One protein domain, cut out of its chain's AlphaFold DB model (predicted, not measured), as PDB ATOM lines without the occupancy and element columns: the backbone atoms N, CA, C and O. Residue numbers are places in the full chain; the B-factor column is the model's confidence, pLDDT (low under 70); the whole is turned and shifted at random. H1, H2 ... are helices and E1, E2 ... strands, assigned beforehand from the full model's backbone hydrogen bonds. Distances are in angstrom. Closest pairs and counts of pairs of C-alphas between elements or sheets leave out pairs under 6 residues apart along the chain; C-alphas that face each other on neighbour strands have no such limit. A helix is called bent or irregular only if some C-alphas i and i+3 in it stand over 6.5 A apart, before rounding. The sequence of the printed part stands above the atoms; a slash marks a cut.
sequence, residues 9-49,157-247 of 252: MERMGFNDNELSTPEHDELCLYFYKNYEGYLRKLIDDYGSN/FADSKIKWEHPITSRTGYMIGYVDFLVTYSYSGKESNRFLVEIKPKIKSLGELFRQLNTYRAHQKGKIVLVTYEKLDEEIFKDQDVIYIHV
ATOM      1  N   MET A   9      30.535  64.576 -26.029       75.81
ATOM      2  CA  MET A   9      31.196  63.296 -25.754       75.81
ATOM      3  C   MET A   9      30.424  62.438 -24.746       75.81
ATOM      4  O   MET A   9      30.177  61.263 -25.002       75.81
ATOM      5  N   GLU A  10      29.963  63.031 -23.642       80.50
ATOM      6  CA  GLU A  10      29.137  62.330 -22.649       80.50
ATOM      7  C   GLU A  10      27.806  61.850 -23.235       80.50
ATOM      8  O   GLU A  10      27.312  60.788 -22.868       80.50
ATOM      9  N   ARG A  11      27.205  62.618 -24.152       77.94
ATOM     10  CA  ARG A  11      25.972  62.207 -24.844       77.94
ATOM     11  C   ARG A  11      26.199  61.076 -25.844       77.94
ATOM     12  O   ARG A  11      25.275  60.302 -26.081       77.94
ATOM     13  N   MET A  12      27.396  60.983 -26.410       73.31
ATOM     14  CA  MET A  12      27.781  59.911 -27.327       73.31
ATOM     15  C   MET A  12      28.217  58.624 -26.607       73.31
ATOM     16  O   MET A  12      28.423  57.621 -27.281       73.31
ATOM     17  N   GLY A  13      28.295  58.625 -25.270       71.50
ATOM     18  CA  GLY A  13      28.690  57.451 -24.482       71.50
ATOM     19  C   GLY A  13      30.202  57.303 -24.294       71.50
ATOM     20  O   GLY A  13      30.659  56.264 -23.846       71.50
ATOM     21  N   PHE A  14      30.997  58.336 -24.594       76.62
ATOM     22  CA  PHE A  14      32.456  58.295 -24.399       76.62
ATOM     23  C   PHE A  14      32.895  58.513 -22.948       76.62
ATOM     24  O   PHE A  14      34.089  58.505 -22.660       76.62
ATOM     25  N   ASN A  15      31.956  58.752 -22.032       79.19
ATOM     26  CA  ASN A  15      32.274  58.796 -20.612       79.19
ATOM     27  C   ASN A  15      32.227  57.376 -20.054       79.19
ATOM     28  O   ASN A  15      31.244  56.974 -19.426       79.19
ATOM     29  N   ASP A  16      33.267  56.606 -20.361       74.12
ATOM     30  CA  ASP A  16      33.346  55.234 -19.910       74.12
ATOM     31  C   ASP A  16      34.050  55.137 -18.558       74.12
ATOM     32  O   ASP A  16      35.276  55.128 -18.454       74.12
ATOM     33  N   ASN A  17      33.249  55.029 -17.500       82.50
ATOM     34  CA  ASN A  17      33.763  54.771 -16.156       82.50
ATOM     35  C   ASN A  17      34.548  53.438 -16.075       82.50
ATOM     36  O   ASN A  17      35.287  53.235 -15.112       82.50
ATOM     37  N   GLU A  18      34.390  52.526 -17.046       78.12
ATOM     38  CA  GLU A  18      35.062  51.218 -17.060       78.12
ATOM     39  C   GLU A  18      36.535  51.285 -17.450       78.12
ATOM     40  O   GLU A  18      37.287  50.427 -16.993       78.12
ATOM     41  N   LEU A  19      36.974  52.333 -18.160       81.56
ATOM     42  CA  LEU A  19      38.388  52.545 -18.515       81.56
ATOM     43  C   LEU A  19      39.311  52.571 -17.291       81.56
ATOM     44  O   LEU A  19      40.505  52.335 -17.400       81.56
ATOM     45  N   SER A  20      38.760  52.876 -16.114       86.69
ATOM     46  CA  SER A  20      39.509  52.942 -14.855       86.69
ATOM     47  C   SER A  20      39.413  51.670 -14.006       86.69
ATOM     48  O   SER A  20      39.904  51.641 -12.877       86.69
ATOM     49  N   THR A  21      38.738  50.630 -14.501       93.62
ATOM     50  CA  THR A  21      38.508  49.409 -13.726       93.62
ATOM     51  C   THR A  21      39.646  48.404 -13.924       93.62
ATOM     52  O   THR A  21      40.029  48.136 -15.060       93.62
ATOM     53  N   PRO A  22      40.138  47.757 -12.850       95.12
ATOM     54  CA  PRO A  22      41.146  46.700 -12.972       95.12
ATOM     55  C   PRO A  22      40.725  45.546 -13.893       95.12
ATOM     56  O   PRO A  22      41.569  44.926 -14.531       95.12
ATOM     57  N   GLU A  23      39.420  45.269 -13.986       95.19
ATOM     58  CA  GLU A  23      38.880  44.228 -14.868       95.19
ATOM     59  C   GLU A  23      39.055  44.569 -16.358       95.19
ATOM     60  O   GLU A  23      39.245  43.668 -17.177       95.19
ATOM     61  N   HIS A  24      38.995  45.859 -16.710       95.88
ATOM     62  CA  HIS A  24      39.268  46.342 -18.062       95.88
ATOM     63  C   HIS A  24      40.738  46.145 -18.416       95.88
ATOM     64  O   HIS A  24      41.046  45.506 -19.421       95.88
ATOM     65  N   ASP A  25      41.639  46.587 -17.538       95.75
ATOM     66  CA  ASP A  25      43.083  46.421 -17.724       95.75
ATOM     67  C   ASP A  25      43.478  44.946 -17.844       95.75
ATOM     68  O   ASP A  25      44.277  44.574 -18.710       95.75
ATOM     69  N   GLU A  26      42.892  44.081 -17.014       96.12
ATOM     70  CA  GLU A  26      43.092  42.635 -17.084       96.12
ATOM     71  C   GLU A  26      42.696  42.079 -18.458       96.12
ATOM     72  O   GLU A  26      43.473  41.339 -19.070       96.12
ATOM     73  N   LEU A  27      41.524  42.464 -18.974       96.56
ATOM     74  CA  LEU A  27      41.032  41.989 -20.267       96.56
ATOM     75  C   LEU A  27      41.862  42.541 -21.436       96.56
ATOM     76  O   LEU A  27      42.178  41.795 -22.364       96.56
ATOM     77  N   CYS A  28      42.293  43.803 -21.365       96.94
ATOM     78  CA  CYS A  28      43.245  44.408 -22.299       96.94
ATOM     79  C   CYS A  28      44.562  43.637 -22.352       96.94
ATOM     80  O   CYS A  28      45.031  43.269 -23.432       96.94
ATOM     81  N   LEU A  29      45.151  43.337 -21.195       96.94
ATOM     82  CA  LEU A  29      46.391  42.568 -21.107       96.94
ATOM     83  C   LEU A  29      46.209  41.132 -21.599       96.94
ATOM     84  O   LEU A  29      47.098  40.596 -22.266       96.94
ATOM     85  N   TYR A  30      45.073  40.505 -21.290       96.62
ATOM     86  CA  TYR A  30      44.740  39.178 -21.790       96.62
ATOM     87  C   TYR A  30      44.632  39.180 -23.317       96.62
ATOM     88  O   TYR A  30      45.281  38.363 -23.974       96.62
ATOM     89  N   PHE A  31      43.874  40.115 -23.896       96.88
ATOM     90  CA  PHE A  31      43.746  40.236 -25.342       96.88
ATOM     91  C   PHE A  31      45.109  40.485 -25.988       96.88
ATOM     92  O   PHE A  31      45.497  39.742 -26.884       96.88
ATOM     93  N   TYR A  32      45.893  41.442 -25.483       96.88
ATOM     94  CA  TYR A  32      47.222  41.759 -26.007       96.88
ATOM     95  C   TYR A  32      48.185  40.564 -25.988       96.88
ATOM     96  O   TYR A  32      48.961  40.389 -26.920       96.88
ATOM     97  N   LYS A  33      48.142  39.706 -24.965       96.19
ATOM     98  CA  LYS A  33      48.985  38.496 -24.910       96.19
ATOM     99  C   LYS A  33      48.562  37.418 -25.909       96.19
ATOM    100  O   LYS A  33      49.389  36.600 -26.296       96.19
ATOM    101  N   ASN A  34      47.294  37.411 -26.318       95.56
ATOM    102  CA  ASN A  34      46.692  36.347 -27.126       95.56
ATOM    103  C   ASN A  34      46.250  36.811 -28.527       95.56
ATOM    104  O   ASN A  34      45.706  36.015 -29.296       95.56
ATOM    105  N   TYR A  35      46.470  38.083 -28.884       94.88
ATOM    106  CA  TYR A  35      45.873  38.694 -30.075       94.88
ATOM    107  C   TYR A  35      46.285  38.002 -31.376       94.88
ATOM    108  O   TYR A  35      45.497  37.987 -32.310       94.88
ATOM    109  N   GLU A  36      47.473  37.397 -31.454       91.69
ATOM    110  CA  GLU A  36      47.906  36.661 -32.648       91.69
ATOM    111  C   GLU A  36      47.065  35.404 -32.898       91.69
ATOM    112  O   GLU A  36      46.758  35.082 -34.048       91.69
ATOM    113  N   GLY A  37      46.665  34.702 -31.832       91.38
ATOM    114  CA  GLY A  37      45.774  33.547 -31.923       91.38
ATOM    115  C   GLY A  37      44.381  33.962 -32.389       91.38
ATOM    116  O   GLY A  37      43.830  33.362 -33.311       91.38
ATOM    117  N   TYR A  38      43.856  35.055 -31.823       93.19
ATOM    118  CA  TYR A  38      42.605  35.650 -32.292       93.19
ATOM    119  C   TYR A  38      42.715  36.127 -33.737       93.19
ATOM    120  O   TYR A  38      41.833  35.838 -34.532       93.19
ATOM    121  N   LEU A  39      43.808  36.787 -34.112       90.75
ATOM    122  CA  LEU A  39      44.034  37.291 -35.461       90.75
ATOM    123  C   LEU A  39      44.002  36.165 -36.499       90.75
ATOM    124  O   LEU A  39      43.380  36.339 -37.543       90.75
ATOM    125  N   ARG A  40      44.612  35.009 -36.201       88.69
ATOM    126  CA  ARG A  40      44.519  33.810 -37.054       88.69
ATOM    127  C   ARG A  40      43.074  33.403 -37.273       88.69
ATOM    128  O   ARG A  40      42.619  33.403 -38.409       88.69
ATOM    129  N   LYS A  41      42.347  33.178 -36.178       89.06
ATOM    130  CA  LYS A  41      40.937  32.789 -36.225       89.06
ATOM    131  C   LYS A  41      40.092  33.804 -37.004       89.06
ATOM    132  O   LYS A  41      39.342  33.429 -37.892       89.06
ATOM    133  N   LEU A  42      40.270  35.098 -36.734       87.81
ATOM    134  CA  LEU A  42      39.566  36.181 -37.425       87.81
ATOM    135  C   LEU A  42      39.840  36.183 -38.934       87.81
ATOM    136  O   LEU A  42      38.959  36.503 -39.727       87.81
ATOM    137  N   ILE A  43      41.058  35.860 -39.357       84.75
ATOM    138  CA  ILE A  43      41.411  35.810 -40.777       84.75
ATOM    139  C   ILE A  43      40.862  34.550 -41.438       84.75
ATOM    140  O   ILE A  43      40.407  34.628 -42.576       84.75
ATOM    141  N   ASP A  44      40.857  33.420 -40.745       84.06
ATOM    142  CA  ASP A  44      40.282  32.184 -41.272       84.06
ATOM    143  C   ASP A  44      38.759  32.329 -41.444       84.06
ATOM    144  O   ASP A  44      38.222  32.060 -42.522       84.06
ATOM    145  N   ASP A  45      38.090  32.881 -40.430       84.44
ATOM    146  CA  ASP A  45      36.638  33.057 -40.406       84.44
ATOM    147  C   ASP A  45      36.168  34.149 -41.390       84.44
ATOM    148  O   ASP A  45      35.161  33.980 -42.079       84.44
ATOM    149  N   TYR A  46      36.898  35.271 -41.500       78.62
ATOM    150  CA  TYR A  46      36.434  36.462 -42.236       78.62
ATOM    151  C   TYR A  46      37.290  36.847 -43.454       78.62
ATOM    152  O   TYR A  46      36.842  37.612 -44.315       78.62
ATOM    153  N   GLY A  47      38.519  36.344 -43.561       68.00
ATOM    154  CA  GLY A  47      39.455  36.641 -44.652       68.00
ATOM    155  C   GLY A  47      39.221  35.816 -45.920       68.00
ATOM    156  O   GLY A  47      39.656  36.215 -47.002       68.00
ATOM    157  N   SER A  48      38.476  34.713 -45.841       58.94
ATOM    158  CA  SER A  48      38.087  33.889 -46.998       58.94
ATOM    159  C   SER A  48      37.317  34.686 -48.068       58.94
ATOM    160  O   SER A  48      37.549  34.503 -49.266       58.94
ATOM    161  N   ASN A  49      36.524  35.682 -47.662       53.56
ATOM    162  CA  ASN A  49      35.814  36.582 -48.580       53.56
ATOM    163  C   ASN A  49      36.731  37.575 -49.327       53.56
ATOM    164  O   ASN A  49      36.366  38.052 -50.402       53.56
ATOM    165  N   PHE A 157      51.606  35.542 -41.411       66.19
ATOM    166  CA  PHE A 157      51.346  36.960 -41.612       66.19
ATOM    167  C   PHE A 157      52.699  37.621 -41.787       66.19
ATOM    168  O   PHE A 157      53.592  37.405 -40.966       66.19
ATOM    169  N   ALA A 158      52.865  38.338 -42.897       63.56
ATOM    170  CA  ALA A 158      54.146  38.955 -43.193       63.56
ATOM    171  C   ALA A 158      54.490  39.942 -42.075       63.56
ATOM    172  O   ALA A 158      55.613  39.919 -41.590       63.56
ATOM    173  N   ASP A 159      53.484  40.701 -41.611       85.88
ATOM    174  CA  ASP A 159      53.576  41.587 -40.458       85.88
ATOM    175  C   ASP A 159      52.196  41.807 -39.808       85.88
ATOM    176  O   ASP A 159      51.223  42.156 -40.488       85.88
ATOM    177  N   SER A 160      52.118  41.689 -38.480       91.44
ATOM    178  CA  SER A 160      51.021  42.233 -37.670       91.44
ATOM    179  C   SER A 160      51.548  43.296 -36.711       91.44
ATOM    180  O   SER A 160      52.642  43.180 -36.163       91.44
ATOM    181  N   LYS A 161      50.776  44.365 -36.514       94.62
ATOM    182  CA  LYS A 161      51.080  45.440 -35.565       94.62
ATOM    183  C   LYS A 161      49.831  45.783 -34.780       94.62
ATOM    184  O   LYS A 161      48.774  45.993 -35.373       94.62
ATOM    185  N   ILE A 162      49.984  45.904 -33.474       96.25
ATOM    186  CA  ILE A 162      48.935  46.324 -32.551       96.25
ATOM    187  C   ILE A 162      49.304  47.693 -31.973       96.25
ATOM    188  O   ILE A 162      50.464  47.951 -31.647       96.25
ATOM    189  N   LYS A 163      48.332  48.601 -31.904       97.50
ATOM    190  CA  LYS A 163      48.469  49.917 -31.272       97.50
ATOM    191  C   LYS A 163      47.393  50.062 -30.212       97.50
ATOM    192  O   LYS A 163      46.226  49.880 -30.534       97.50
ATOM    193  N   TRP A 164      47.811  50.395 -29.001       97.81
ATOM    194  CA  TRP A 164      46.925  50.723 -27.887       97.81
ATOM    195  C   TRP A 164      46.333  52.119 -28.081       97.81
ATOM    196  O   TRP A 164      47.003  52.973 -28.674       97.81
ATOM    197  N   GLU A 165      45.123  52.340 -27.571       95.38
ATOM    198  CA  GLU A 165      44.481  53.657 -27.453       95.38
ATOM    199  C   GLU A 165      44.540  54.447 -28.765       95.38
ATOM    200  O   GLU A 165      45.101  55.544 -28.864       95.38
ATOM    201  N   HIS A 166      44.033  53.852 -29.846       96.69
ATOM    202  CA  HIS A 166      44.134  54.466 -31.161       96.69
ATOM    203  C   HIS A 166      43.093  55.586 -31.311       96.69
ATOM    204  O   HIS A 166      41.892  55.308 -31.258       96.69
ATOM    205  N   PRO A 167      43.509  56.844 -31.563       97.00
ATOM    206  CA  PRO A 167      42.565  57.939 -31.712       97.00
ATOM    207  C   PRO A 167      41.735  57.768 -32.984       97.00
ATOM    208  O   PRO A 167      42.263  57.651 -34.094       97.00
ATOM    209  N   ILE A 168      40.419  57.838 -32.829       96.06
ATOM    210  CA  ILE A 168      39.464  57.938 -33.924       96.06
ATOM    211  C   ILE A 168      39.212  59.418 -34.183       96.06
ATOM    212  O   ILE A 168      38.777  60.160 -33.301       96.06
ATOM    213  N   THR A 169      39.495  59.862 -35.405       96.25
ATOM    214  CA  THR A 169      39.350  61.264 -35.811       96.25
ATOM    215  C   THR A 169      38.390  61.396 -36.985       96.25
ATOM    216  O   THR A 169      38.248  60.508 -37.823       96.25
ATOM    217  N   SER A 170      37.696  62.528 -37.043       95.56
ATOM    218  CA  SER A 170      36.913  62.924 -38.210       95.56
ATOM    219  C   SER A 170      37.819  63.284 -39.394       95.56
ATOM    220  O   SER A 170      39.021  63.505 -39.242       95.56
ATOM    221  N   ARG A 171      37.228  63.442 -40.585       94.12
ATOM    222  CA  ARG A 171      37.963  63.858 -41.795       94.12
ATOM    223  C   ARG A 171      38.655  65.219 -41.659       94.12
ATOM    224  O   ARG A 171      39.624  65.466 -42.364       94.12
ATOM    225  N   THR A 172      38.163  66.090 -40.782       95.94
ATOM    226  CA  THR A 172      38.746  67.415 -40.515       95.94
ATOM    227  C   THR A 172      39.747  67.398 -39.357       95.94
ATOM    228  O   THR A 172      40.221  68.454 -38.953       95.94
ATOM    229  N   GLY A 173      40.058  66.225 -38.795       94.06
ATOM    230  CA  GLY A 173      41.027  66.066 -37.710       94.06
ATOM    231  C   GLY A 173      40.463  66.238 -36.297       94.06
ATOM    232  O   GLY A 173      41.215  66.079 -35.340       94.06
ATOM    233  N   TYR A 174      39.161  66.511 -36.121       94.12
ATOM    234  CA  TYR A 174      38.570  66.517 -34.774       94.12
ATOM    235  C   TYR A 174      38.603  65.121 -34.164       94.12
ATOM    236  O   TYR A 174      38.188  64.159 -34.813       94.12
ATOM    237  N   MET A 175      39.053  65.037 -32.915       94.56
ATOM    238  CA  MET A 175      39.028  63.820 -32.117       94.56
ATOM    239  C   MET A 175      37.585  63.439 -31.780       94.56
ATOM    240  O   MET A 175      36.826  64.259 -31.268       94.56
ATOM    241  N   ILE A 176      37.219  62.202 -32.104       93.88
ATOM    242  CA  ILE A 176      35.899  61.624 -31.832       93.88
ATOM    243  C   ILE A 176      35.954  60.757 -30.574       93.88
ATOM    244  O   ILE A 176      35.068  60.851 -29.733       93.88
ATOM    245  N   GLY A 177      37.008  59.951 -30.438       94.00
ATOM    246  CA  GLY A 177      37.232  59.067 -29.298       94.00
ATOM    247  C   GLY A 177      38.510  58.253 -29.475       94.00
ATOM    248  O   GLY A 177      39.317  58.551 -30.359       94.00
ATOM    249  N   TYR A 178      38.664  57.215 -28.663       95.62
ATOM    250  CA  TYR A 178      39.762  56.256 -28.727       95.62
ATOM    251  C   TYR A 178      39.177  54.853 -28.785       95.62
ATOM    252  O   TYR A 178      38.165  54.597 -28.146       95.62
ATOM    253  N   VAL A 179      39.788  53.981 -29.581       97.25
ATOM    254  CA  VAL A 179      39.518  52.542 -29.532       97.25
ATOM    255  C   VAL A 179      40.652  51.861 -28.771       97.25
ATOM    256  O   VAL A 179      41.813  52.234 -28.979       97.25
ATOM    257  N   ASP A 180      40.333  50.865 -27.944       97.62
ATOM    258  CA  ASP A 180      41.308  50.224 -27.050       97.62
ATOM    259  C   ASP A 180      42.491  49.654 -27.832       97.62
ATOM    260  O   ASP A 180      43.652  49.892 -27.489       97.62
ATOM    261  N   PHE A 181      42.214  48.979 -28.958       98.06
ATOM    262  CA  PHE A 181      43.260  48.551 -29.881       98.06
ATOM    263  C   PHE A 181      42.926  48.786 -31.350       98.06
ATOM    264  O   PHE A 181      41.839  48.495 -31.848       98.06
ATOM    265  N   LEU A 182      43.945  49.198 -32.099       97.56
ATOM    266  CA  LEU A 182      43.998  49.043 -33.545       97.56
ATOM    267  C   LEU A 182      44.965  47.908 -33.884       97.56
ATOM    268  O   LEU A 182      46.181  48.053 -33.731       97.56
ATOM    269  N   VAL A 183      44.436  46.812 -34.420       96.12
ATOM    270  CA  VAL A 183      45.243  45.725 -34.982       96.12
ATOM    271  C   VAL A 183      45.309  45.903 -36.490       96.12
ATOM    272  O   VAL A 183      44.292  45.957 -37.176       96.12
ATOM    273  N   THR A 184      46.521  45.996 -37.019       94.62
ATOM    274  CA  THR A 184      46.789  46.045 -38.457       94.62
ATOM    275  C   THR A 184      47.565  44.811 -38.875       94.62
ATOM    276  O   THR A 184      48.493  44.409 -38.176       94.62
ATOM    277  N   TYR A 185      47.209  44.218 -40.008       92.12
ATOM    278  CA  TYR A 185      47.926  43.069 -40.553       92.12
ATOM    279  C   TYR A 185      48.015  43.166 -42.071       92.12
ATOM    280  O   TYR A 185      47.091  43.660 -42.721       92.12
ATOM    281  N   SER A 186      49.128  42.711 -42.637       88.69
ATOM    282  CA  SER A 186      49.320  42.615 -44.083       88.69
ATOM    283  C   SER A 186      49.362  41.153 -44.512       88.69
ATOM    284  O   SER A 186      49.880  40.277 -43.816       88.69
ATOM    285  N   TYR A 187      48.805  40.891 -45.690       80.19
ATOM    286  CA  TYR A 187      48.899  39.591 -46.333       80.19
ATOM    287  C   TYR A 187      49.691  39.734 -47.634       80.19
ATOM    288  O   TYR A 187      49.324  40.532 -48.498       80.19
ATOM    289  N   SER A 188      50.805  39.002 -47.752       75.56
ATOM    290  CA  SER A 188      51.681  39.008 -48.937       75.56
ATOM    291  C   SER A 188      52.082  40.418 -49.412       75.56
ATOM    292  O   SER A 188      52.038  40.712 -50.605       75.56
ATOM    293  N   GLY A 189      52.401  41.323 -48.479       72.69
ATOM    294  CA  GLY A 189      52.823  42.696 -48.791       72.69
ATOM    295  C   GLY A 189      51.730  43.622 -49.349       72.69
ATOM    296  O   GLY A 189      52.031  44.759 -49.708       72.69
ATOM    297  N   LYS A 190      50.468  43.175 -49.422       70.06
ATOM    298  CA  LYS A 190      49.321  44.004 -49.837       70.06
ATOM    299  C   LYS A 190      48.714  44.772 -48.658       70.06
ATOM    300  O   LYS A 190      49.080  44.531 -47.508       70.06
ATOM    301  N   GLU A 191      47.823  45.722 -48.985       71.38
ATOM    302  CA  GLU A 191      47.209  46.698 -48.067       71.38
ATOM    303  C   GLU A 191      46.907  46.135 -46.673       71.38
ATOM    304  O   GLU A 191      46.396  45.024 -46.519       71.38
ATOM    305  N   SER A 192      47.209  46.935 -45.644       80.94
ATOM    306  CA  SER A 192      46.982  46.540 -44.260       80.94
ATOM    307  C   SER A 192      45.489  46.531 -43.936       80.94
ATOM    308  O   SER A 192      44.835  47.574 -43.857       80.94
ATOM    309  N   ASN A 193      44.959  45.335 -43.705       90.94
ATOM    310  CA  ASN A 193      43.648  45.155 -43.106       90.94
ATOM    311  C   ASN A 193      43.683  45.632 -41.652       90.94
ATOM    312  O   ASN A 193      44.739  45.637 -41.007       90.94
ATOM    313  N   ARG A 194      42.526  46.061 -41.143       95.12
ATOM    314  CA  ARG A 194      42.410  46.692 -39.826       95.12
ATOM    315  C   ARG A 194      41.265  46.091 -39.027       95.12
ATOM    316  O   ARG A 194      40.146  46.012 -39.537       95.12
ATOM    317  N   PHE A 195      41.543  45.760 -37.775       96.19
ATOM    318  CA  PHE A 195      40.545  45.503 -36.747       96.19
ATOM    319  C   PHE A 195      40.582  46.635 -35.717       96.19
ATOM    320  O   PHE A 195      41.650  47.002 -35.227       96.19
ATOM    321  N   LEU A 196      39.412  47.192 -35.429       97.69
ATOM    322  CA  LEU A 196      39.168  48.150 -34.357       97.69
ATOM    323  C   LEU A 196      38.585  47.344 -33.200       97.69
ATOM    324  O   LEU A 196      37.470  46.839 -33.321       97.69
ATOM    325  N   VAL A 197      39.367  47.149 -32.146       98.06
ATOM    326  CA  VAL A 197      39.023  46.265 -31.034       98.06
ATOM    327  C   VAL A 197      38.567  47.107 -29.854       98.06
ATOM    328  O   VAL A 197      39.357  47.881 -29.324       98.06
ATOM    329  N   GLU A 198      37.315  46.926 -29.460       98.00
ATOM    330  CA  GLU A 198      36.732  47.506 -28.253       98.00
ATOM    331  C   GLU A 198      36.634  46.426 -27.169       98.00
ATOM    332  O   GLU A 198      36.169  45.309 -27.428       98.00
ATOM    333  N   ILE A 199      37.049  46.757 -25.954       97.69
ATOM    334  CA  ILE A 199      37.061  45.885 -24.791       97.69
ATOM    335  C   ILE A 199      36.042  46.389 -23.778       97.69
ATOM    336  O   ILE A 199      36.103  47.511 -23.294       97.69
ATOM    337  N   LYS A 200      35.084  45.530 -23.430       97.12
ATOM    338  CA  LYS A 200      34.045  45.826 -22.439       97.12
ATOM    339  C   LYS A 200      33.926  44.658 -21.472       97.12
ATOM    340  O   LYS A 200      33.243  43.688 -21.801       97.12
ATOM    341  N   PRO A 201      34.545  44.697 -20.277       96.81
ATOM    342  CA  PRO A 201      34.388  43.638 -19.280       96.81
ATOM    343  C   PRO A 201      32.922  43.355 -18.962       96.81
ATOM    344  O   PRO A 201      32.552  42.199 -18.759       96.81
ATOM    345  N   LYS A 202      32.106  44.415 -18.961       95.75
ATOM    346  CA  LYS A 202      30.673  44.387 -18.712       95.75
ATOM    347  C   LYS A 202      29.954  45.259 -19.742       95.75
ATOM    348  O   LYS A 202      30.441  46.323 -20.099       95.75
ATOM    349  N   ILE A 203      28.780  44.854 -20.218       95.75
ATOM    350  CA  ILE A 203      28.007  45.640 -21.187       95.75
ATOM    351  C   ILE A 203      26.792  46.230 -20.480       95.75
ATOM    352  O   ILE A 203      25.778  45.575 -20.257       95.75
ATOM    353  N   LYS A 204      26.879  47.520 -20.134       93.81
ATOM    354  CA  LYS A 204      25.783  48.237 -19.458       93.81
ATOM    355  C   LYS A 204      24.507  48.302 -20.299       93.81
ATOM    356  O   LYS A 204      23.405  48.212 -19.762       93.81
ATOM    357  N   SER A 205      24.656  48.534 -21.604       95.19
ATOM    358  CA  SER A 205      23.550  48.712 -22.545       95.19
ATOM    359  C   SER A 205      23.999  48.432 -23.975       95.19
ATOM    360  O   SER A 205      24.920  49.076 -24.481       95.19
ATOM    361  N   LEU A 206      23.292  47.535 -24.668       96.19
ATOM    362  CA  LEU A 206      23.546  47.243 -26.085       96.19
ATOM    363  C   LEU A 206      23.362  48.480 -26.977       96.19
ATOM    364  O   LEU A 206      24.113  48.682 -27.926       96.19
ATOM    365  N   GLY A 207      22.384  49.338 -26.667       95.50
ATOM    366  CA  GLY A 207      22.118  50.540 -27.461       95.50
ATOM    367  C   GLY A 207      23.218  51.600 -27.346       95.50
ATOM    368  O   GLY A 207      23.467  52.332 -28.303       95.50
ATOM    369  N   GLU A 208      23.876  51.693 -26.189       94.12
ATOM    370  CA  GLU A 208      25.038  52.565 -25.994       94.12
ATOM    371  C   GLU A 208      26.263  52.008 -26.718       94.12
ATOM    372  O   GLU A 208      26.868  52.717 -27.522       94.12
ATOM    373  N   LEU A 209      26.528  50.711 -26.538       95.62
ATOM    374  CA  LEU A 209      27.597  49.992 -27.220       95.62
ATOM    375  C   LEU A 209      27.507  50.149 -28.742       95.62
ATOM    376  O   LEU A 209      28.439  50.637 -29.374       95.62
ATOM    377  N   PHE A 210      26.370  49.816 -29.359       97.06
ATOM    378  CA  PHE A 210      26.247  49.920 -30.814       97.06
ATOM    379  C   PHE A 210      26.336  51.357 -31.321       97.06
ATOM    380  O   PHE A 210      26.824  51.575 -32.429       97.06
ATOM    381  N   ARG A 211      25.920  52.359 -30.538       95.69
ATOM    382  CA  ARG A 211      26.124  53.767 -30.908       95.69
ATOM    383  C   ARG A 211      27.613  54.107 -30.970       95.69
ATOM    384  O   ARG A 211      28.041  54.741 -31.936       95.69
ATOM    385  N   GLN A 212      28.392  53.651 -29.994       95.38
ATOM    386  CA  GLN A 212      29.844  53.821 -29.963       95.38
ATOM    387  C   GLN A 212      30.512  53.103 -31.150       95.38
ATOM    388  O   GLN A 212      31.204  53.741 -31.945       95.38
ATOM    389  N   LEU A 213      30.215  51.815 -31.363       96.75
ATOM    390  CA  LEU A 213      30.800  51.022 -32.455       96.75
ATOM    391  C   LEU A 213      30.451  51.585 -33.844       96.75
ATOM    392  O   LEU A 213      31.313  51.680 -34.723       96.75
ATOM    393  N   ASN A 214      29.203  52.021 -34.046       96.88
ATOM    394  CA  ASN A 214      28.784  52.668 -35.292       96.88
ATOM    395  C   ASN A 214      29.477  54.019 -35.508       96.88
ATOM    396  O   ASN A 214      29.782  54.373 -36.648       96.88
ATOM    397  N   THR A 215      29.775  54.749 -34.431       95.81
ATOM    398  CA  THR A 215      30.552  55.992 -34.509       95.81
ATOM    399  C   THR A 215      31.964  55.710 -35.020       95.81
ATOM    400  O   THR A 215      32.420  56.375 -35.949       95.81
ATOM    401  N   TYR A 216      32.642  54.677 -34.513       96.62
ATOM    402  CA  TYR A 216      33.962  54.292 -35.030       96.62
ATOM    403  C   TYR A 216      33.918  53.901 -36.502       96.62
ATOM    404  O   TYR A 216      34.714  54.402 -37.295       96.62
ATOM    405  N   ARG A 217      32.942  53.074 -36.884       96.12
ATOM    406  CA  ARG A 217      32.748  52.625 -38.267       96.12
ATOM    407  C   ARG A 217      32.523  53.786 -39.240       96.12
ATOM    408  O   ARG A 217      32.992  53.733 -40.374       96.12
ATOM    409  N   ALA A 218      31.838  54.844 -38.806       96.62
ATOM    410  CA  ALA A 218      31.604  56.031 -39.626       96.62
ATOM    411  C   ALA A 218      32.886  56.844 -39.901       96.62
ATOM    412  O   ALA A 218      32.967  57.547 -40.914       96.62
ATOM    413  N   HIS A 219      33.886  56.754 -39.021       96.88
ATOM    414  CA  HIS A 219      35.090  57.586 -39.065       96.88
ATOM    415  C   HIS A 219      36.366  56.837 -39.460       96.88
ATOM    416  O   HIS A 219      37.277  57.459 -40.007       96.88
ATOM    417  N   GLN A 220      36.429  55.523 -39.256       96.00
ATOM    418  CA  GLN A 220      37.630  54.726 -39.477       96.00
ATOM    419  C   GLN A 220      37.313  53.448 -40.257       96.00
ATOM    420  O   GLN A 220      36.373  52.718 -39.953       96.00
ATOM    421  N   LYS A 221      38.134  53.155 -41.272       95.62
ATOM    422  CA  LYS A 221      38.042  51.895 -42.020       95.62
ATOM    423  C   LYS A 221      38.589  50.743 -41.177       95.62
ATOM    424  O   LYS A 221      39.704  50.834 -40.666       95.62
ATOM    425  N   GLY A 222      37.844  49.646 -41.120       94.75
ATOM    426  CA  GLY A 222      38.239  48.418 -40.440       94.75
ATOM    427  C   GLY A 222      37.020  47.600 -40.034       94.75
ATOM    428  O   GLY A 222      35.891  48.091 -40.084       94.75
ATOM    429  N   LYS A 223      37.251  46.349 -39.647       95.81
ATOM    430  CA  LYS A 223      36.237  45.517 -38.997       95.81
ATOM    431  C   LYS A 223      36.236  45.805 -37.500       95.81
ATOM    432  O   LYS A 223      37.297  46.024 -36.922       95.81
ATOM    433  N   ILE A 224      35.055  45.835 -36.892       97.75
ATOM    434  CA  ILE A 224      34.921  46.033 -35.448       97.75
ATOM    435  C   ILE A 224      35.008  44.670 -34.764       97.75
ATOM    436  O   ILE A 224      34.341  43.729 -35.195       97.75
ATOM    437  N   VAL A 225      35.805  44.584 -33.706       97.81
ATOM    438  CA  VAL A 225      35.898  43.424 -32.821       97.81
ATOM    439  C   VAL A 225      35.494  43.875 -31.424       97.81
ATOM    440  O   VAL A 225      36.016  44.866 -30.929       97.81
ATOM    441  N   LEU A 226      34.567  43.163 -30.797       98.06
ATOM    442  CA  LEU A 226      34.168  43.370 -29.413       98.06
ATOM    443  C   LEU A 226      34.701  42.220 -28.563       98.06
ATOM    444  O   LEU A 226      34.420  41.061 -28.864       98.06
ATOM    445  N   VAL A 227      35.418  42.541 -27.490       98.00
ATOM    446  CA  VAL A 227      35.947  41.567 -26.530       98.00
ATOM    447  C   VAL A 227      35.291  41.796 -25.172       98.00
ATOM    448  O   VAL A 227      35.302  42.910 -24.652       98.00
ATOM    449  N   THR A 228      34.711  40.753 -24.581       97.88
ATOM    450  CA  THR A 228      34.008  40.858 -23.292       97.88
ATOM    451  C   THR A 228      34.056  39.557 -22.497       97.88
ATOM    452  O   THR A 228      34.240  38.479 -23.064       97.88
ATOM    453  N   TYR A 229      33.859  39.656 -21.180       97.31
ATOM    454  CA  TYR A 229      33.609  38.499 -20.317       97.31
ATOM    455  C   TYR A 229      32.138  38.071 -20.307       97.31
ATOM    456  O   TYR A 229      31.819  36.954 -19.898       97.31
ATOM    457  N   GLU A 230      31.212  38.947 -20.702       96.69
ATOM    458  CA  GLU A 230      29.796  38.602 -20.711       96.69
ATOM    459  C   GLU A 230      29.496  37.635 -21.846       96.69
ATOM    460  O   GLU A 230      29.892  37.865 -22.985       96.69
ATOM    461  N   LYS A 231      28.776  36.548 -21.549       97.06
ATOM    462  CA  LYS A 231      28.252  35.645 -22.574       97.06
ATOM    463  C   LYS A 231      26.948  36.211 -23.113       97.06
ATOM    464  O   LYS A 231      25.950  36.245 -22.398       97.06
ATOM    465  N   LEU A 232      26.978  36.644 -24.363       96.00
ATOM    466  CA  LEU A 232      25.854  37.239 -25.068       96.00
ATOM    467  C   LEU A 232      25.492  36.405 -26.295       96.00
ATOM    468  O   LEU A 232      26.222  35.492 -26.679       96.00
ATOM    469  N   ASP A 233      24.346  36.723 -26.886       96.56
ATOM    470  CA  ASP A 233      23.918  36.134 -28.148       96.56
ATOM    471  C   ASP A 233      24.755  36.698 -29.307       96.56
ATOM    472  O   ASP A 233      24.725  37.898 -29.593       96.56
ATOM    473  N   GLU A 234      25.535  35.827 -29.949       95.12
ATOM    474  CA  GLU A 234      26.439  36.174 -31.047       95.12
ATOM    475  C   GLU A 234      25.679  36.660 -32.293       95.12
ATOM    476  O   GLU A 234      26.199  37.501 -33.033       95.12
ATOM    477  N   GLU A 235      24.434  36.209 -32.506       96.19
ATOM    478  CA  GLU A 235      23.632  36.598 -33.675       96.19
ATOM    479  C   GLU A 235      23.375  38.109 -33.706       96.19
ATOM    480  O   GLU A 235      23.494  38.738 -34.759       96.19
ATOM    481  N   ILE A 236      23.163  38.724 -32.535       96.69
ATOM    482  CA  ILE A 236      22.937  40.170 -32.398       96.69
ATOM    483  C   ILE A 236      24.131  40.972 -32.940       96.69
ATOM    484  O   ILE A 236      23.956  42.026 -33.556       96.69
ATOM    485  N   PHE A 237      25.357  40.496 -32.716       96.75
ATOM    486  CA  PHE A 237      26.574  41.174 -33.171       96.75
ATOM    487  C   PHE A 237      26.863  40.902 -34.642       96.75
ATOM    488  O   PHE A 237      27.253  41.816 -35.377       96.75
ATOM    489  N   LYS A 238      26.606  39.670 -35.086       94.31
ATOM    490  CA  LYS A 238      26.759  39.258 -36.479       94.31
ATOM    491  C   LYS A 238      25.883  40.091 -37.414       94.31
ATOM    492  O   LYS A 238      26.388  40.596 -38.418       94.31
ATOM    493  N   ASP A 239      24.625  40.329 -37.045       95.88
ATOM    494  CA  ASP A 239      23.691  41.176 -37.801       95.88
ATOM    495  C   ASP A 239      24.161  42.633 -37.927       95.88
ATOM    496  O   ASP A 239      23.770  43.351 -38.848       95.88
ATOM    497  N   GLN A 240      25.024  43.078 -37.014       96.12
ATOM    498  CA  GLN A 240      25.598  44.421 -37.001       96.12
ATOM    499  C   GLN A 240      27.007  44.487 -37.609       96.12
ATOM    500  O   GLN A 240      27.649  45.532 -37.484       96.12
ATOM    501  N   ASP A 241      27.508  43.419 -38.250       95.75
ATOM    502  CA  ASP A 241      28.891  43.295 -38.757       95.75
ATOM    503  C   ASP A 241      29.934  43.624 -37.668       95.75
ATOM    504  O   ASP A 241      30.884  44.392 -37.878       95.75
ATOM    505  N   VAL A 242      29.694  43.110 -36.459       96.81
ATOM    506  CA  VAL A 242      30.598  43.177 -35.308       96.81
ATOM    507  C   VAL A 242      31.079  41.767 -35.002       96.81
ATOM    508  O   VAL A 242      30.279  40.857 -34.809       96.81
ATOM    509  N   ILE A 243      32.395  41.590 -34.935       96.62
ATOM    510  CA  ILE A 243      32.984  40.308 -34.565       96.62
ATOM    511  C   ILE A 243      33.020  40.218 -33.043       96.62
ATOM    512  O   ILE A 243      33.617  41.069 -32.390       96.62
ATOM    513  N   TYR A 244      32.379  39.203 -32.479       97.12
ATOM    514  CA  TYR A 244      32.227  39.040 -31.038       97.12
ATOM    515  C   TYR A 244      33.202  37.988 -30.494       97.12
ATOM    516  O   TYR A 244      33.266  36.863 -30.989       97.12
ATOM    517  N   ILE A 245      33.978  38.358 -29.476       96.88
ATOM    518  CA  ILE A 245      34.916  37.480 -28.776       96.88
ATOM    519  C   ILE A 245      34.521  37.432 -27.301       96.88
ATOM    520  O   ILE A 245      34.745  38.377 -26.542       96.88
ATOM    521  N   HIS A 246      33.969  36.293 -26.897       97.19
ATOM    522  CA  HIS A 246      33.778  35.960 -25.494       97.19
ATOM    523  C   HIS A 246      35.082  35.420 -24.904       97.19
ATOM    524  O   HIS A 246      35.652  34.459 -25.426       97.19
ATOM    525  N   VAL A 247      35.520  35.998 -23.791       96.69
ATOM    526  CA  VAL A 247      36.637  35.491 -22.993       96.69
ATOM    527  C   VAL A 247      36.076  34.870 -21.722       96.69
ATOM    528  O   VAL A 247      35.401  35.537 -20.945       96.69
TER     529      VAL A 247
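This is residues 9 to 49 and 157 to 247 of the 252 residues of an uncharacterized protein of marine sediment metagenome (UniProt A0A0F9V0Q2). A twisted sheet of five strands is the core, with the long bent helix H2 covering one face and H3 packed over the other, in three layers. The hairpin of E1 and E2 makes one side of the sheet and bends sharply, so that its far end folds over toward the end of H3, while the short H4 sits beside edge strand E5. The printed part has 132 residues with four named helices and five named strands, in the order H1 H2 E1 E2 E3 H3 E4 H4 E5, and its class is mixed, helices and strands. The sheet is mixed in direction, ordered E1, E2, E3, E4, E5, antiparallel from E1 to E3 and parallel from E3 to E5. The whole is compact, with a radius of gyration of the C-alphas of 14.4 A and spans of 42 by 38 by 29 A.

The printed part begins at Met 9, and H1 holds residues 17 to 20, with C-alpha 17 at (33.763, 54.771, -16.156); it is neither bent nor irregular, but only just, its C-alphas 17 and 20 being 6.2 A apart. H2, residues 22 to 49, was assigned as one helix by its hydrogen bonds but is bent: C-alphas 33 and 36 are 8.0 A apart. Its arm H2a, residues 22 to 33, is 16.5 A long; H2b, residues 36 to 49, is 20.0 A long and irregular, with C-alphas 45 and 48 6.8 A apart. After the cut come E1, residues 159 to 169, 24.7 A, and E2, residues 175 to 186, 26.4 A. E3 is residues 193 to 199, 19.5 A, and H3 is residues 206 to 219, 20.2 A, beginning at C-alpha 206 (23.546, 47.243, -26.085). E4 is residues 223 to 228, 16.5 A; H4 is residues 234 to 238, 6.3 A; E5 is residues 242 to 246, 12.6 A, ending at C-alpha 246 (33.778, 35.960, -25.494).

E1, E2 and E3 form a meander, each strand the antiparallel neighbour of the one before, and both E1 with E2 and E2 with E3 are hairpins. E1 bends by 82 degrees at residue 165 and E2 by 78 degrees at residue 180; N 163 and O 182 are 2.9 A apart, within hydrogen-bond range. Between E2 and E3, N 195 and O 183 are 2.8 A apart. E3, H3 and E4 form a strand-helix-strand unit, two parallel neighbour strands with a helix between, and so do E4, H4 and E5; both crossovers are right-handed. Between the parallel neighbours E3 and E4, N 198 and O 225 are within hydrogen-bond range at 2.8 A, and between the parallel neighbours E4 and E5, N 245 and O 226 are within hydrogen-bond range at 2.8 A. H2a is on the sheet at a height of 8.8 A, over E3 and along the strands at 15 degrees on the local plane; its closest C-alphas to E3 are those of Cys 28 and Ile 199, 6.8 A. H2a and H2b stand at a steep tilt of 69 degrees, only just short of about perpendicular. H2b is on the sheet at a height of 8.9 A. H3 is on the sheet too; Leu 213 and Ile 224 are its closest C-alphas to E4, at 7.1 A, and Thr 169 and His 219 are the closest of E1 and H3, at 6.5 A. H4 is on the sheet, over none of its strands, with the C-alphas of Phe 237 and Tyr 244 of E5 6.4 A apart. H1 is not on the sheet; it is close to H2a but not clearly touching, Glu 18 and His 24 having the closest C-alphas, 6.5 A. In H2a, H3 and H4 every O i to N i+4 pair is within hydrogen-bond range, in H2b 8 of 10 are, and H1 is too short for such a pair.

The two C-alphas farthest apart are those of Arg 11 and Ser 188, 42.2 A. Residues 50 to 156 are not printed, and C-alphas 49 and 157 are 17.0 A apart across the cut. Of the links that are printed whole, none is long. The mean pLDDT of the printed part is 91.3; residues 47 to 49 and 157 to 158 are under 70.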